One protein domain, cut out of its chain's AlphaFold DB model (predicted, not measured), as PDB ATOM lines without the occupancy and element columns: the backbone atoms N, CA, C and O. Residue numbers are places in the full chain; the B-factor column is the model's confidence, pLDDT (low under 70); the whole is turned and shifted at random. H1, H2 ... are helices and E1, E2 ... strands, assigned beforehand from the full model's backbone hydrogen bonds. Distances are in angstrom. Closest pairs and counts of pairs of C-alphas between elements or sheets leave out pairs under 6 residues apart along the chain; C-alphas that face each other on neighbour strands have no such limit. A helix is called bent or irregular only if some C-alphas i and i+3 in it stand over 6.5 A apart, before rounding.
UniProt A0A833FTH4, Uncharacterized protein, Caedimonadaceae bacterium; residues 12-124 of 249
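Overview. This is residues 12 to 124 of the 249 residues of an uncharacterized protein of Caedimonadaceae bacterium (UniProt A0A833FTH4). A long bent helix, H3, has H2 packed on its first arm and H1 on H2; residues 111 to 124, of which 111 to 122 belong to H3, stick out, and a small hairpin, E1 and E2, comes just before the first arm. The 113 printed residues hold three named helices and two named strands, H1, H2, E1, E2, H3, mostly helix, with one antiparallel sheet. The whole is only just loose, close to extended, radius of gyration of the C-alphas 19.7 A, spanning 63 by 40 by 35 A.

Arrangement. E1, residues 63 to 66, and E2, residues 76 to 79, form an antiparallel hairpin; N 64 and O 78, 2.8 A apart, are within hydrogen-bond range. H3, residues 82 to 122, assigned as one helix by its hydrogen bonds, is bent: C-alphas 108 and 111 are 6.7 A apart, and its arms H3a, residues 82 to 108, and H3b, residues 111 to 122, stand at a steep tilt of 49 degrees. H2, residues 50 to 60, touches H3a at residues 85 to 92 alone, closest C-alphas Leu 58 and Gln 85, 6.7 A. H1, residues 31 to 38, touches H2, about perpendicular at 86 degrees, closest C-alphas Leu 37 and Trp 53, 5.4 A. In H1, H2, H3a and H3b every O i to N i+4 pair is within hydrogen-bond range.

Along the chain. From first to last C-alpha H3a measures 39.1 A, H3b 16.5 A and H2 15.1 A. H1 begins at C-alpha 31 (6.899, -51.973, -33.441); H3b ends at C-alpha 122 (18.077, -7.173, -55.393).

Size, cuts and confidence. The farthest C-alphas, of His 74 and Asp 124, are 63.1 A apart. The printed part has no cut; the link H1 to H2 is long. In this model pLDDT is under 70 at residues 12 to 18, 65 to 76 and 124.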
ATOM      1  N   GLY A  12       8.456 -23.047 -18.777       46.62
ATOM      2  CA  GLY A  12       7.143 -23.676 -18.852       46.62
ATOM      3  C   GLY A  12       6.783 -24.268 -17.494       46.62
ATOM      4  O   GLY A  12       7.093 -25.425 -17.224       46.62
ATOM      5  N   THR A  13       6.147 -23.499 -16.612       47.06
ATOM      6  CA  THR A  13       5.573 -24.069 -15.386       47.06
ATOM      7  C   THR A  13       4.395 -24.957 -15.775       47.06
ATOM      8  O   THR A  13       3.320 -24.456 -16.098       47.06
ATOM      9  N   PHE A  14       4.585 -26.278 -15.763       50.81
ATOM     10  CA  PHE A  14       3.449 -27.187 -15.625       50.81
ATOM     11  C   PHE A  14       2.769 -26.884 -14.289       50.81
ATOM     12  O   PHE A  14       3.449 -26.569 -13.305       50.81
ATOM     13  N   GLY A  15       1.437 -26.953 -14.255       55.00
ATOM     14  CA  GLY A  15       0.723 -26.932 -12.983       55.00
ATOM     15  C   GLY A  15       1.244 -28.061 -12.093       55.00
ATOM     16  O   GLY A  15       1.656 -29.104 -12.598       55.00
ATOM     17  N   LYS A  16       1.230 -27.869 -10.767       54.28
ATOM     18  CA  LYS A  16       1.673 -28.898  -9.804       54.28
ATOM     19  C   LYS A  16       0.946 -30.246  -9.974       54.28
ATOM     20  O   LYS A  16       1.480 -31.257  -9.532       54.28
ATOM     21  N   ASP A  17      -0.204 -30.242 -10.649       54.03
ATOM     22  CA  ASP A  17      -1.079 -31.398 -10.855       54.03
ATOM     23  C   ASP A  17      -1.064 -31.958 -12.296       54.03
ATOM     24  O   ASP A  17      -1.737 -32.951 -12.572       54.03
ATOM     25  N   ASP A  18      -0.291 -31.375 -13.222       67.19
ATOM     26  CA  ASP A  18      -0.184 -31.901 -14.588       67.19
ATOM     27  C   ASP A  18       0.885 -32.998 -14.670       67.19
ATOM     28  O   ASP A  18       2.075 -32.744 -14.474       67.19
ATOM     29  N   ASN A  19       0.485 -34.223 -15.028       75.62
ATOM     30  CA  ASN A  19       1.437 -35.297 -15.308       75.62
ATOM     31  C   ASN A  19       2.143 -35.039 -16.659       75.62
ATOM     32  O   ASN A  19       1.480 -35.052 -17.700       75.62
ATOM     33  N   PRO A  20       3.475 -34.833 -16.687       82.06
ATOM     34  CA  PRO A  20       4.193 -34.554 -17.927       82.06
ATOM     35  C   PRO A  20       4.472 -35.811 -18.756       82.06
ATOM     36  O   PRO A  20       4.897 -35.688 -19.905       82.06
ATOM     37  N   LEU A  21       4.259 -37.009 -18.206       88.88
ATOM     38  CA  LEU A  21       4.505 -38.259 -18.915       88.88
ATOM     39  C   LEU A  21       3.579 -38.414 -20.140       88.88
ATOM     40  O   LEU A  21       2.554 -37.732 -20.249       88.88
ATOM     41  N   PRO A  22       3.946 -39.276 -21.102       91.25
ATOM     42  CA  PRO A  22       3.109 -39.560 -22.258       91.25
ATOM     43  C   PRO A  22       1.747 -40.127 -21.852       91.25
ATOM     44  O   PRO A  22       1.643 -40.929 -20.926       91.25
ATOM     45  N   LYS A  23       0.706 -39.775 -22.608       90.94
ATOM     46  CA  LYS A  23      -0.641 -40.356 -22.451       90.94
ATOM     47  C   LYS A  23      -0.735 -41.804 -22.944       90.94
ATOM     48  O   LYS A  23      -1.687 -42.502 -22.609       90.94
ATOM     49  N   VAL A  24       0.228 -42.239 -23.754       92.19
ATOM     50  CA  VAL A  24       0.286 -43.567 -24.380       92.19
ATOM     51  C   VAL A  24       1.493 -44.321 -23.835       92.19
ATOM     52  O   VAL A  24       2.571 -43.742 -23.696       92.19
ATOM     53  N   LYS A  25       1.345 -45.615 -23.541       91.12
ATOM     54  CA  LYS A  25       2.482 -46.446 -23.129       91.12
ATOM     55  C   LYS A  25       3.274 -46.908 -24.345       91.12
ATOM     56  O   LYS A  25       2.712 -47.203 -25.397       91.12
ATOM     57  N   TYR A  26       4.586 -47.032 -24.181       92.12
ATOM     58  CA  TYR A  26       5.478 -47.501 -25.239       92.12
ATOM     59  C   TYR A  26       5.076 -48.889 -25.766       92.12
ATOM     60  O   TYR A  26       5.113 -49.142 -26.975       92.12
ATOM     61  N   GLU A  27       4.665 -49.786 -24.866       93.12
ATOM     62  CA  GLU A  27       4.289 -51.168 -25.169       93.12
ATOM     63  C   GLU A  27       3.082 -51.259 -26.108       93.12
ATOM     64  O   GLU A  27       3.039 -52.168 -26.940       93.12
ATOM     65  N   ASP A  28       2.177 -50.282 -26.037       93.44
ATOM     66  CA  ASP A  28       0.928 -50.249 -26.801       93.44
ATOM     67  C   ASP A  28       1.143 -49.781 -28.256       93.44
ATOM     68  O   ASP A  28       0.303 -50.000 -29.128       93.44
ATOM     69  N   ILE A  29       2.299 -49.178 -28.563       94.38
ATOM     70  CA  ILE A  29       2.618 -48.670 -29.905       94.38
ATOM     71  C   ILE A  29       3.119 -49.826 -30.788       94.38
ATOM     72  O   ILE A  29       4.043 -50.534 -30.388       94.38
ATOM     73  N   PRO A  30       2.629 -50.028 -32.025       95.44
ATOM     74  CA  PRO A  30       3.150 -51.070 -32.915       95.44
ATOM     75  C   PRO A  30       4.649 -50.906 -33.227       95.44
ATOM     76  O   PRO A  30       5.106 -49.805 -33.534       95.44
ATOM     77  N   LYS A  31       5.427 -52.002 -33.237       93.25
ATOM     78  CA  LYS A  31       6.899 -51.973 -33.441       93.25
ATOM     79  C   LYS A  31       7.345 -51.187 -34.682       93.25
ATOM     80  O   LYS A  31       8.308 -50.426 -34.616       93.25
ATOM     81  N   GLU A  32       6.644 -51.345 -35.804       92.75
ATOM     82  CA  GLU A  32       6.960 -50.616 -37.040       92.75
ATOM     83  C   GLU A  32       6.668 -49.112 -36.929       92.75
ATOM     84  O   GLU A  32       7.393 -48.297 -37.504       92.75
ATOM     85  N   ARG A  33       5.667 -48.718 -36.129       93.94
ATOM     86  CA  ARG A  33       5.366 -47.310 -35.843       93.94
ATOM     87  C   ARG A  33       6.438 -46.679 -34.954       93.94
ATOM     88  O   ARG A  33       6.908 -45.594 -35.280       93.94
ATOM     89  N   ARG A  34       6.930 -47.396 -33.936       93.94
ATOM     90  CA  ARG A  34       8.034 -46.935 -33.064       93.94
ATOM     91  C   ARG A  34       9.278 -46.548 -33.865       93.94
ATOM     92  O   ARG A  34       9.819 -45.461 -33.691       93.94
ATOM     93  N   LYS A  35       9.695 -47.408 -34.807       91.75
ATOM     94  CA  LYS A  35      10.847 -47.140 -35.691       91.75
ATOM     95  C   LYS A  35      10.649 -45.886 -36.544       91.75
ATOM     96  O   LYS A  35      11.618 -45.177 -36.795       91.75
ATOM     97  N   LYS A  36       9.429 -45.637 -37.031       93.19
ATOM     98  CA  LYS A  36       9.112 -44.440 -37.822       93.19
ATOM     99  C   LYS A  36       9.144 -43.182 -36.958       93.19
ATOM    100  O   LYS A  36       9.747 -42.200 -37.374       93.19
ATOM    101  N   LEU A  37       8.544 -43.234 -35.768       93.44
ATOM    102  CA  LEU A  37       8.508 -42.114 -34.826       93.44
ATOM    103  C   LEU A  37       9.911 -41.709 -34.374       93.44
ATOM    104  O   LEU A  37      10.252 -40.541 -34.489       93.44
ATOM    105  N   HIS A  38      10.761 -42.663 -33.992       91.44
ATOM    106  CA  HIS A  38      12.127 -42.363 -33.547       91.44
ATOM    107  C   HIS A  38      13.005 -41.706 -34.632       91.44
ATOM    108  O   HIS A  38      13.961 -40.999 -34.334       91.44
ATOM    109  N   ARG A  39      12.688 -41.900 -35.921       90.94
ATOM    110  CA  ARG A  39      13.391 -41.211 -37.018       90.94
ATOM    111  C   ARG A  39      12.936 -39.763 -37.204       90.94
ATOM    112  O   ARG A  39      13.615 -39.007 -37.900       90.94
ATOM    113  N   LYS A  40      11.781 -39.375 -36.652       91.38
ATOM    114  CA  LYS A  40      11.289 -37.999 -36.732       91.38
ATOM    115  C   LYS A  40      12.067 -37.135 -35.748       91.38
ATOM    116  O   LYS A  40      12.182 -37.460 -34.570       91.38
ATOM    117  N   ARG A  41      12.547 -35.992 -36.233       88.88
ATOM    118  CA  ARG A  41      12.970 -34.887 -35.367       88.88
ATOM    119  C   ARG A  41      11.733 -34.206 -34.794       88.88
ATOM    120  O   ARG A  41      10.709 -34.176 -35.470       88.88
ATOM    121  N   LEU A  42      11.855 -33.621 -33.605       87.75
ATOM    122  CA  LEU A  42      10.739 -33.023 -32.869       87.75
ATOM    123  C   LEU A  42       9.901 -32.034 -33.706       87.75
ATOM    124  O   LEU A  42       8.678 -32.101 -33.685       87.75
ATOM    125  N   TYR A  43      10.541 -31.189 -34.519       85.12
ATOM    126  CA  TYR A  43       9.850 -30.222 -35.385       85.12
ATOM    127  C   TYR A  43       9.037 -30.852 -36.536       85.12
ATOM    128  O   TYR A  43       8.219 -30.174 -37.145       85.12
ATOM    129  N   ASN A  44       9.237 -32.141 -36.841       90.62
ATOM    130  CA  ASN A  44       8.482 -32.894 -37.856       90.62
ATOM    131  C   ASN A  44       7.361 -33.754 -37.244       90.62
ATOM    132  O   ASN A  44       6.756 -34.583 -37.935       90.62
ATOM    133  N   VAL A  45       7.141 -33.654 -35.933       92.56
ATOM    134  CA  VAL A  45       6.134 -34.442 -35.226       92.56
ATOM    135  C   VAL A  45       4.793 -33.725 -35.326       92.56
ATOM    136  O   VAL A  45       4.658 -32.580 -34.898       92.56
ATOM    137  N   ALA A  46       3.802 -34.400 -35.906       91.44
ATOM    138  CA  ALA A  46       2.443 -33.882 -35.977       91.44
ATOM    139  C   ALA A  46       1.787 -33.914 -34.582       91.44
ATOM    140  O   ALA A  46       2.145 -34.787 -33.780       91.44
ATOM    141  N   PRO A  47       0.831 -33.017 -34.279       91.50
ATOM    142  CA  PRO A  47       0.201 -32.954 -32.961       91.50
ATOM    143  C   PRO A  47      -0.420 -34.283 -32.516       91.50
ATOM    144  O   PRO A  47      -0.351 -34.633 -31.339       91.50
ATOM    145  N   GLU A  48      -0.975 -35.058 -33.452       92.31
ATOM    146  CA  GLU A  48      -1.622 -36.344 -33.160       92.31
ATOM    147  C   GLU A  48      -0.603 -37.451 -32.845       92.31
ATOM    148  O   GLU A  48      -0.902 -38.389 -32.110       92.31
ATOM    149  N   ASP A  49       0.613 -37.331 -33.384       94.19
ATOM    150  CA  ASP A  49       1.711 -38.278 -33.181       94.19
ATOM    151  C   ASP A  49       2.544 -37.960 -31.928       94.19
ATOM    152  O   ASP A  49       3.364 -38.785 -31.518       94.19
ATOM    153  N   PHE A  50       2.382 -36.774 -31.330       94.19
ATOM    154  CA  PHE A  50       3.300 -36.267 -30.308       94.19
ATOM    155  C   PHE A  50       3.392 -37.161 -29.068       94.19
ATOM    156  O   PHE A  50       4.493 -37.449 -28.602       94.19
ATOM    157  N   GLU A  51       2.264 -37.647 -28.550       95.00
ATOM    158  CA  GLU A  51       2.253 -38.492 -27.346       95.00
ATOM    159  C   GLU A  51       2.925 -39.852 -27.592       95.00
ATOM    160  O   GLU A  51       3.666 -40.343 -26.739       95.00
ATOM    161  N   GLU A  52       2.729 -40.445 -28.773       95.75
ATOM    162  CA  GLU A  52       3.419 -41.681 -29.148       95.75
ATOM    163  C   GLU A  52       4.917 -41.442 -29.384       95.75
ATOM    164  O   GLU A  52       5.749 -42.257 -28.983       95.75
ATOM    165  N   TRP A  53       5.275 -40.321 -30.019       96.62
ATOM    166  CA  TRP A  53       6.668 -39.926 -30.223       96.62
ATOM    167  C   TRP A  53       7.386 -39.740 -28.885       96.62
ATOM    168  O   TRP A  53       8.472 -40.284 -28.698       96.62
ATOM    169  N   LEU A  54       6.752 -39.050 -27.932       95.06
ATOM    170  CA  LEU A  54       7.304 -38.814 -26.604       95.06
ATOM    171  C   LEU A  54       7.534 -40.132 -25.858       95.06
ATOM    172  O   LEU A  54       8.598 -40.325 -25.282       95.06
ATOM    173  N   ALA A  55       6.583 -41.069 -25.917       94.94
ATOM    174  CA  ALA A  55       6.746 -42.395 -25.320       94.94
ATOM    175  C   ALA A  55       7.927 -43.176 -25.918       94.94
ATOM    176  O   ALA A  55       8.680 -43.820 -25.190       94.94
ATOM    177  N   VAL A  56       8.115 -43.099 -27.239       95.25
ATOM    178  CA  VAL A  56       9.254 -43.724 -27.928       95.25
ATOM    179  C   VAL A  56      10.577 -43.070 -27.532       95.25
ATOM    180  O   VAL A  56      11.549 -43.783 -27.286       95.25
ATOM    181  N   GLU A  57      10.619 -41.743 -27.442       93.25
ATOM    182  CA  GLU A  57      11.840 -41.009 -27.112       93.25
ATOM    183  C   GLU A  57      12.260 -41.218 -25.650       93.25
ATOM    184  O   GLU A  57      13.444 -41.392 -25.354       93.25
ATOM    185  N   LEU A  58      11.297 -41.287 -24.731       92.31
ATOM    186  CA  LEU A  58      11.545 -41.615 -23.329       92.31
ATOM    187  C   LEU A  58      12.059 -43.051 -23.145       92.31
ATOM    188  O   LEU A  58      13.026 -43.258 -22.408       92.31
ATOM    189  N   ASP A  59      11.487 -44.031 -23.857       92.69
ATOM    190  CA  ASP A  59      11.979 -45.417 -23.823       92.69
ATOM    191  C   ASP A  59      13.400 -45.534 -24.395       92.69
ATOM    192  O   ASP A  59      14.237 -46.256 -23.852       92.69
ATOM    193  N   PHE A  60      13.710 -44.775 -25.451       88.25
ATOM    194  CA  PHE A  60      15.052 -44.742 -26.031       88.25
ATOM    195  C   PHE A  60      16.088 -44.143 -25.066       88.25
ATOM    196  O   PHE A  60      17.223 -44.619 -24.991       88.25
ATOM    197  N   ASN A  61      15.682 -43.149 -24.272       84.81
ATOM    198  CA  ASN A  61      16.529 -42.457 -23.299       84.81
ATOM    199  C   ASN A  61      16.395 -43.001 -21.860       84.81
ATOM    200  O   ASN A  61      16.846 -42.362 -20.908       84.81
ATOM    201  N   LYS A  62      15.820 -44.198 -21.670       84.69
ATOM    202  CA  LYS A  62      15.587 -44.776 -20.333       84.69
ATOM    203  C   LYS A  62      16.839 -45.194 -19.573       84.69
ATOM    204  O   LYS A  62      16.753 -45.470 -18.382       84.69
ATOM    205  N   TYR A  63      17.992 -45.267 -20.235       81.94
ATOM    206  CA  TYR A  63      19.257 -45.618 -19.597       81.94
ATOM    207  C   TYR A  63      20.148 -44.389 -19.443       81.94
ATOM    208  O   TYR A  63      20.451 -43.705 -20.420       81.94
ATOM    209  N   ARG A  64      20.650 -44.159 -18.228       71.44
ATOM    210  CA  ARG A  64      21.696 -43.173 -17.945       71.44
ATOM    211  C   ARG A  64      23.029 -43.846 -17.674       71.44
ATOM    212  O   ARG A  64      23.088 -44.925 -17.087       71.44
ATOM    213  N   TYR A  65      24.094 -43.159 -18.066       68.44
ATOM    214  CA  TYR A  65      25.452 -43.495 -17.663       68.44
ATOM    215  C   TYR A  65      25.781 -42.728 -16.388       68.44
ATOM    216  O   TYR A  65      25.716 -41.501 -16.380       68.44
ATOM    217  N   VAL A  66      26.132 -43.450 -15.330       63.56
ATOM    218  CA  VAL A  66      26.646 -42.866 -14.090       63.56
ATOM    219  C   VAL A  66      28.115 -43.239 -13.986       63.56
ATOM    220  O   VAL A  66      28.459 -44.402 -14.187       63.56
ATOM    221  N   GLY A  67      28.965 -42.247 -13.739       59.12
ATOM    222  CA  GLY A  67      30.361 -42.448 -13.368       59.12
ATOM    223  C   GLY A  67      30.592 -41.897 -11.966       59.12
ATOM    224  O   GLY A  67      30.005 -40.876 -11.609       59.12
ATOM    225  N   GLU A  68      31.427 -42.573 -11.185       50.84
ATOM    226  CA  GLU A  68      31.963 -42.049  -9.928       50.84
ATOM    227  C   GLU A  68      33.409 -41.589 -10.163       50.84
ATOM    228  O   GLU A  68      34.209 -42.335 -10.719       50.84
ATOM    229  N   GLY A  69      33.743 -40.362  -9.743       52.44
ATOM    230  CA  GLY A  69      35.093 -39.794  -9.863       52.44
ATOM    231  C   GLY A  69      35.336 -38.908 -11.097       52.44
ATOM    232  O   GLY A  69      34.490 -38.773 -11.977       52.44
ATOM    233  N   LEU A  70      36.505 -38.251 -11.119       52.19
ATOM    234  CA  LEU A  70      36.972 -37.362 -12.200       52.19
ATOM    235  C   LEU A  70      37.376 -38.123 -13.474       52.19
ATOM    236  O   LEU A  70      37.354 -37.547 -14.562       52.19
ATOM    237  N   ASP A  71      37.681 -39.412 -13.339       50.78
ATOM    238  CA  ASP A  71      38.055 -40.286 -14.439       50.78
ATOM    239  C   ASP A  71      36.829 -41.107 -14.856       50.78
ATOM    240  O   ASP A  71      36.374 -42.013 -14.163       50.78
ATOM    241  N   PHE A  72      36.256 -40.759 -16.011       53.41
ATOM    242  CA  PHE A  72      35.068 -41.372 -16.625       53.41
ATOM    243  C   PHE A  72      35.267 -42.849 -17.064       53.41
ATOM    244  O   PHE A  72      34.640 -43.292 -18.032       53.41
ATOM    245  N   GLU A  73      36.134 -43.616 -16.401       50.09
ATOM    246  CA  GLU A  73      36.546 -44.972 -16.790       50.09
ATOM    247  C   GLU A  73      35.534 -46.064 -16.401       50.09
ATOM    248  O   GLU A  73      35.533 -47.148 -16.989       50.09
ATOM    249  N   HIS A  74      34.599 -45.788 -15.485       50.66
ATOM    250  CA  HIS A  74      33.589 -46.757 -15.041       50.66
ATOM    251  C   HIS A  74      32.173 -46.202 -15.192       50.66
ATOM    252  O   HIS A  74      31.588 -45.655 -14.263       50.66
ATOM    253  N   LYS A  75      31.610 -46.328 -16.401       61.00
ATOM    254  CA  LYS A  75      30.223 -45.936 -16.684       61.00
ATOM    255  C   LYS A  75      29.275 -47.108 -16.452       61.00
ATOM    256  O   LYS A  75      29.105 -47.954 -17.331       61.00
ATOM    257  N   THR A  76      28.600 -47.135 -15.311       64.50
ATOM    258  CA  THR A  76      27.519 -48.093 -15.053       64.50
ATOM    259  C   THR A  76      26.230 -47.575 -15.694       64.50
ATOM    260  O   THR A  76      25.861 -46.410 -15.524       64.50
ATOM    261  N   LYS A  77      25.534 -48.424 -16.462       76.19
ATOM    262  CA  LYS A  77      24.204 -48.096 -16.995       76.19
ATOM    263  C   LYS A  77      23.156 -48.341 -15.914       76.19
ATOM    264  O   LYS A  77      23.030 -49.469 -15.448       76.19
ATOM    265  N   ARG A  78      22.373 -47.320 -15.571       81.38
ATOM    266  CA  ARG A  78      21.189 -47.454 -14.709       81.38
ATOM    267  C   ARG A  78      19.927 -47.033 -15.447       81.38
ATOM    268  O   ARG A  78      19.999 -46.214 -16.364       81.38
ATOM    269  N   LEU A  79      18.785 -47.577 -15.040       83.94
ATOM    270  CA  LEU A  79      17.492 -47.044 -15.459       83.94
ATOM    271  C   LEU A  79      17.317 -45.641 -14.866       83.94
ATOM    272  O   LEU A  79      17.656 -45.414 -13.705       83.94
ATOM    273  N   ALA A  80      16.848 -44.709 -15.688       81.50
ATOM    274  CA  ALA A  80      16.381 -43.409 -15.237       81.50
ATOM    275  C   ALA A  80      15.193 -43.622 -14.293       81.50
ATOM    276  O   ALA A  80      14.310 -44.432 -14.586       81.50
ATOM    277  N   ASP A  81      15.197 -42.922 -13.165       85.00
ATOM    278  CA  ASP A  81      14.053 -42.920 -12.263       85.00
ATOM    279  C   ASP A  81      12.880 -42.122 -12.860       85.00
ATOM    280  O   ASP A  81      12.955 -41.549 -13.955       85.00
ATOM    281  N   GLU A  82      11.746 -42.142 -12.167       84.50
ATOM    282  CA  GLU A  82      10.533 -41.480 -12.639       84.50
ATOM    283  C   GLU A  82      10.702 -39.956 -12.735       84.50
ATOM    284  O   GLU A  82      10.173 -39.339 -13.659       84.50
ATOM    285  N   ASP A  83      11.470 -39.345 -11.831       84.31
ATOM    286  CA  ASP A  83      11.710 -37.901 -11.827       84.31
ATOM    287  C   ASP A  83      12.598 -37.480 -13.005       84.31
ATOM    288  O   ASP A  83      12.315 -36.489 -13.682       84.31
ATOM    289  N   ASP A  84      13.607 -38.286 -13.334       83.50
ATOM    290  CA  ASP A  84      14.434 -38.129 -14.525       83.50
ATOM    291  C   ASP A  84      13.598 -38.206 -15.813       83.50
ATOM    292  O   ASP A  84      13.784 -37.401 -16.734       83.50
ATOM    293  N   GLN A  85      12.671 -39.166 -15.882       85.38
ATOM    294  CA  GLN A  85      11.744 -39.334 -17.005       85.38
ATOM    295  C   GLN A  85      10.771 -38.157 -17.116       85.38
ATOM    296  O   GLN A  85      10.567 -37.627 -18.209       85.38
ATOM    297  N   LYS A  86      10.221 -37.691 -15.988       88.69
ATOM    298  CA  LYS A  86       9.360 -36.502 -15.931       88.69
ATOM    299  C   LYS A  86      10.095 -35.254 -16.406       88.69
ATOM    300  O   LYS A  86       9.539 -34.519 -17.217       88.69
ATOM    301  N   GLY A  87      11.333 -35.034 -15.962       85.44
ATOM    302  CA  GLY A  87      12.141 -33.884 -16.378       85.44
ATOM    303  C   GLY A  87      12.430 -33.879 -17.881       85.44
ATOM    304  O   GLY A  87      12.308 -32.845 -18.541       85.44
ATOM    305  N   LEU A  88      12.740 -35.042 -18.459       87.06
ATOM    306  CA  LEU A  88      12.940 -35.165 -19.904       87.06
ATOM    307  C   LEU A  88      11.631 -34.963 -20.689       87.06
ATOM    308  O   LEU A  88      11.619 -34.282 -21.714       87.06
ATOM    309  N   ALA A  89      10.517 -35.501 -20.190       90.25
ATOM    310  CA  ALA A  89       9.204 -35.322 -20.802       90.25
ATOM    311  C   ALA A  89       8.765 -33.848 -20.796       90.25
ATOM    312  O   ALA A  89       8.290 -33.324 -21.805       90.25
ATOM    313  N   GLN A  90       8.979 -33.166 -19.671       88.38
ATOM    314  CA  GLN A  90       8.770 -31.730 -19.502       88.38
ATOM    315  C   GLN A  90       9.565 -30.922 -20.526       88.38
ATOM    316  O   GLN A  90       8.986 -30.087 -21.225       88.38
ATOM    317  N   TYR A  91      10.860 -31.221 -20.667       86.25
ATOM    318  CA  TYR A  91      11.727 -30.587 -21.654       86.25
ATOM    319  C   TYR A  91      11.163 -30.715 -23.074       86.25
ATOM    320  O   TYR A  91      10.924 -29.697 -23.721       86.25
ATOM    321  N   TYR A  92      10.872 -31.935 -23.539       89.88
ATOM    322  CA  TYR A  92      10.363 -32.140 -24.900       89.88
ATOM    323  C   TYR A  92       9.002 -31.485 -25.136       89.88
ATOM    324  O   TYR A  92       8.744 -30.985 -26.226       89.88
ATOM    325  N   ARG A  93       8.123 -31.453 -24.128       90.00
ATOM    326  CA  ARG A  93       6.838 -30.752 -24.234       90.00
ATOM    327  C   ARG A  93       7.023 -29.246 -24.369       90.00
ATOM    328  O   ARG A  93       6.364 -28.642 -25.211       90.00
ATOM    329  N   ALA A  94       7.879 -28.643 -23.549       85.06
ATOM    330  CA  ALA A  94       8.168 -27.216 -23.643       85.06
ATOM    331  C   ALA A  94       8.833 -26.875 -24.981       85.06
ATOM    332  O   ALA A  94       8.432 -25.918 -25.635       85.06
ATOM    333  N   GLU A  95       9.784 -27.699 -25.421       86.12
ATOM    334  CA  GLU A  95      10.448 -27.535 -26.711       86.12
ATOM    335  C   GLU A  95       9.461 -27.659 -27.877       86.12
ATOM    336  O   GLU A  95       9.481 -26.838 -28.786       86.12
ATOM    337  N   TYR A  96       8.549 -28.632 -27.835       90.25
ATOM    338  CA  TYR A  96       7.528 -28.784 -28.867       90.25
ATOM    339  C   TYR A  96       6.609 -27.565 -28.945       90.25
ATOM    340  O   TYR A  96       6.379 -27.053 -30.035       90.25
ATOM    341  N   ARG A  97       6.117 -27.072 -27.798       87.31
ATOM    342  CA  ARG A  97       5.279 -25.862 -27.751       87.31
ATOM    343  C   ARG A  97       6.016 -24.655 -28.314       87.31
ATOM    344  O   ARG A  97       5.473 -23.991 -29.188       87.31
ATOM    345  N   HIS A  98       7.260 -24.436 -27.878       86.56
ATOM    346  CA  HIS A  98       8.097 -23.356 -28.400       86.56
ATOM    347  C   HIS A  98       8.250 -23.456 -29.918       86.56
ATOM    348  O   HIS A  98       8.055 -22.460 -30.596       86.56
ATOM    349  N   LEU A  99       8.514 -24.645 -30.470       88.19
ATOM    350  CA  LEU A  99       8.633 -24.831 -31.921       88.19
ATOM    351  C   LEU A  99       7.340 -24.486 -32.672       88.19
ATOM    352  O   LEU A  99       7.412 -23.887 -33.742       88.19
ATOM    353  N   GLN A 100       6.172 -24.850 -32.133       88.12
ATOM    354  CA  GLN A 100       4.883 -24.509 -32.746       88.12
ATOM    355  C   GLN A 100       4.621 -22.996 -32.697       88.12
ATOM    356  O   GLN A 100       4.278 -22.396 -33.713       88.12
ATOM    357  N   GLU A 101       4.816 -22.373 -31.534       86.69
ATOM    358  CA  GLU A 101       4.636 -20.929 -31.338       86.69
ATOM    359  C   GLU A 101       5.625 -20.118 -32.187       86.69
ATOM    360  O   GLU A 101       5.241 -19.160 -32.857       86.69
ATOM    361  N   PHE A 102       6.890 -20.544 -32.218       88.94
ATOM    362  CA  PHE A 102       7.939 -19.916 -33.010       88.94
ATOM    363  C   PHE A 102       7.656 -20.016 -34.508       88.94
ATOM    364  O   PHE A 102       7.884 -19.042 -35.207       88.94
ATOM    365  N   ALA A 103       7.132 -21.142 -35.007       89.75
ATOM    366  CA  ALA A 103       6.801 -21.287 -36.426       89.75
ATOM    367  C   ALA A 103       5.706 -20.305 -36.874       89.75
ATOM    368  O   ALA A 103       5.805 -19.711 -37.947       89.75
ATOM    369  N   VAL A 104       4.679 -20.100 -36.041       89.38
ATOM    370  CA  VAL A 104       3.637 -19.092 -36.300       89.38
ATOM    371  C   VAL A 104       4.248 -17.691 -36.290       89.38
ATOM    372  O   VAL A 104       4.088 -16.936 -37.248       89.38
ATOM    373  N   TRP A 105       5.015 -17.369 -35.247       92.44
ATOM    374  CA  TRP A 105       5.683 -16.075 -35.123       92.44
ATOM    375  C   TRP A 105       6.669 -15.801 -36.273       92.44
ATOM    376  O   TRP A 105       6.751 -14.682 -36.778       92.44
ATOM    377  N   GLU A 106       7.412 -16.813 -36.719       91.38
ATOM    378  CA  GLU A 106       8.383 -16.721 -37.810       91.38
ATOM    379  C   GLU A 106       7.702 -16.337 -39.125       91.38
ATOM    380  O   GLU A 106       8.199 -15.462 -39.840       91.38
ATOM    381  N   GLU A 107       6.563 -16.949 -39.444       93.50
ATOM    382  CA  GLU A 107       5.798 -16.605 -40.643       93.50
ATOM    383  C   GLU A 107       5.205 -15.190 -40.540       93.50
ATOM    384  O   GLU A 107       5.274 -14.422 -41.502       93.50
ATOM    385  N   GLU A 108       4.680 -14.810 -39.371       92.50
ATOM    386  CA  GLU A 108       4.037 -13.507 -39.153       92.50
ATOM    387  C   GLU A 108       5.027 -12.332 -39.096       92.50
ATOM    388  O   GLU A 108       4.712 -11.238 -39.571       92.50
ATOM    389  N   HIS A 109       6.227 -12.534 -38.542       91.31
ATOM    390  CA  HIS A 109       7.155 -11.445 -38.217       91.31
ATOM    391  C   HIS A 109       8.516 -11.552 -38.905       91.31
ATOM    392  O   HIS A 109       8.977 -10.579 -39.509       91.31
ATOM    393  N   LEU A 110       9.180 -12.711 -38.849       91.25
ATOM    394  CA  LEU A 110      10.546 -12.844 -39.365       91.25
ATOM    395  C   LEU A 110      10.580 -12.945 -40.893       91.25
ATOM    396  O   LEU A 110      11.402 -12.304 -41.551       91.25
ATOM    397  N   THR A 111       9.666 -13.712 -41.478       93.88
ATOM    398  CA  THR A 111       9.584 -13.928 -42.923       93.88
ATOM    399  C   THR A 111       9.358 -12.623 -43.698       93.88
ATOM    400  O   THR A 111      10.054 -12.407 -44.697       93.88
ATOM    401  N   PRO A 112       8.472 -11.699 -43.266       95.31
ATOM    402  CA  PRO A 112       8.378 -10.362 -43.847       95.31
ATOM    403  C   PRO A 112       9.703  -9.590 -43.813       95.31
ATOM    404  O   PRO A 112      10.106  -9.051 -44.844       95.31
ATOM    405  N   LEU A 113      10.421  -9.592 -42.682       93.56
ATOM    406  CA  LEU A 113      11.717  -8.913 -42.549       93.56
ATOM    407  C   LEU A 113      12.761  -9.479 -43.522       93.56
ATOM    408  O   LEU A 113      13.454  -8.727 -44.212       93.56
ATOM    409  N   VAL A 114      12.834 -10.808 -43.635       94.06
ATOM    410  CA  VAL A 114      13.751 -11.495 -44.556       94.06
ATOM    411  C   VAL A 114      13.381 -11.218 -46.016       94.06
ATOM    412  O   VAL A 114      14.269 -10.961 -46.832       94.06
ATOM    413  N   LYS A 115      12.088 -11.199 -46.363       94.69
ATOM    414  CA  LYS A 115      11.615 -10.804 -47.704       94.69
ATOM    415  C   LYS A 115      12.011  -9.361 -48.023       94.69
ATOM    416  O   LYS A 115      12.493  -9.085 -49.121       94.69
ATOM    417  N   GLU A 116      11.868  -8.451 -47.064       91.69
ATOM    418  CA  GLU A 116      12.241  -7.043 -47.210       91.69
ATOM    419  C   GLU A 116      13.764  -6.860 -47.362       91.69
ATOM    420  O   GLU A 116      14.220  -5.998 -48.120       91.69
ATOM    421  N   LEU A 117      14.565  -7.664 -46.653       92.12
ATOM    422  CA  LEU A 117      16.021  -7.738 -46.803       92.12
ATOM    423  C   LEU A 117      16.410  -8.261 -48.192       92.12
ATOM    424  O   LEU A 117      17.226  -7.644 -48.875       92.12
ATOM    425  N   ALA A 118      15.802  -9.363 -48.632       92.44
ATOM    426  CA  ALA A 118      16.066  -9.970 -49.934       92.44
ATOM    427  C   ALA A 118      15.654  -9.054 -51.095       92.44
ATOM    428  O   ALA A 118      16.350  -8.993 -52.107       92.44
ATOM    429  N   SER A 119      14.545  -8.322 -50.953       90.88
ATOM    430  CA  SER A 119      14.130  -7.313 -51.929       90.88
ATOM    431  C   SER A 119      15.154  -6.185 -52.018       90.88
ATOM    432  O   SER A 119      15.580  -5.845 -53.115       90.88
ATOM    433  N   MET A 120      15.598  -5.653 -50.872       88.25
ATOM    434  CA  MET A 120      16.626  -4.609 -50.821       88.25
ATOM    435  C   MET A 120      17.946  -5.075 -51.439       88.25
ATOM    436  O   MET A 120      18.569  -4.315 -52.162       88.25
ATOM    437  N   ALA A 121      18.357  -6.323 -51.214       87.81
ATOM    438  CA  ALA A 121      19.571  -6.868 -51.822       87.81
ATOM    439  C   ALA A 121      19.504  -6.947 -53.362       87.81
ATOM    440  O   ALA A 121      20.544  -6.947 -54.018       87.81
ATOM    441  N   LYS A 122      18.297  -7.050 -53.940       86.31
ATOM    442  CA  LYS A 122      18.077  -7.173 -55.393       86.31
ATOM    443  C   LYS A 122      18.014  -5.827 -56.120       86.31
ATOM    444  O   LYS A 122      18.280  -5.789 -57.317       86.31
ATOM    445  N   SER A 123      17.623  -4.758 -55.432       74.62
ATOM    446  CA  SER A 123      17.448  -3.417 -55.996       74.62
ATOM    447  C   SER A 123      18.556  -2.488 -55.494       74.62
ATOM    448  O   SER A 123      18.658  -2.340 -54.285       74.62
ATOM    449  N   ASP A 124      19.285  -1.828 -56.404       63.00
ATOM    450  CA  ASP A 124      20.350  -0.813 -56.198       63.00
ATOM    451  C   ASP A 124      21.828  -1.275 -56.240       63.00
ATOM    452  O   ASP A 124      22.133  -2.457 -56.050       63.00
TER     453      ASP A 124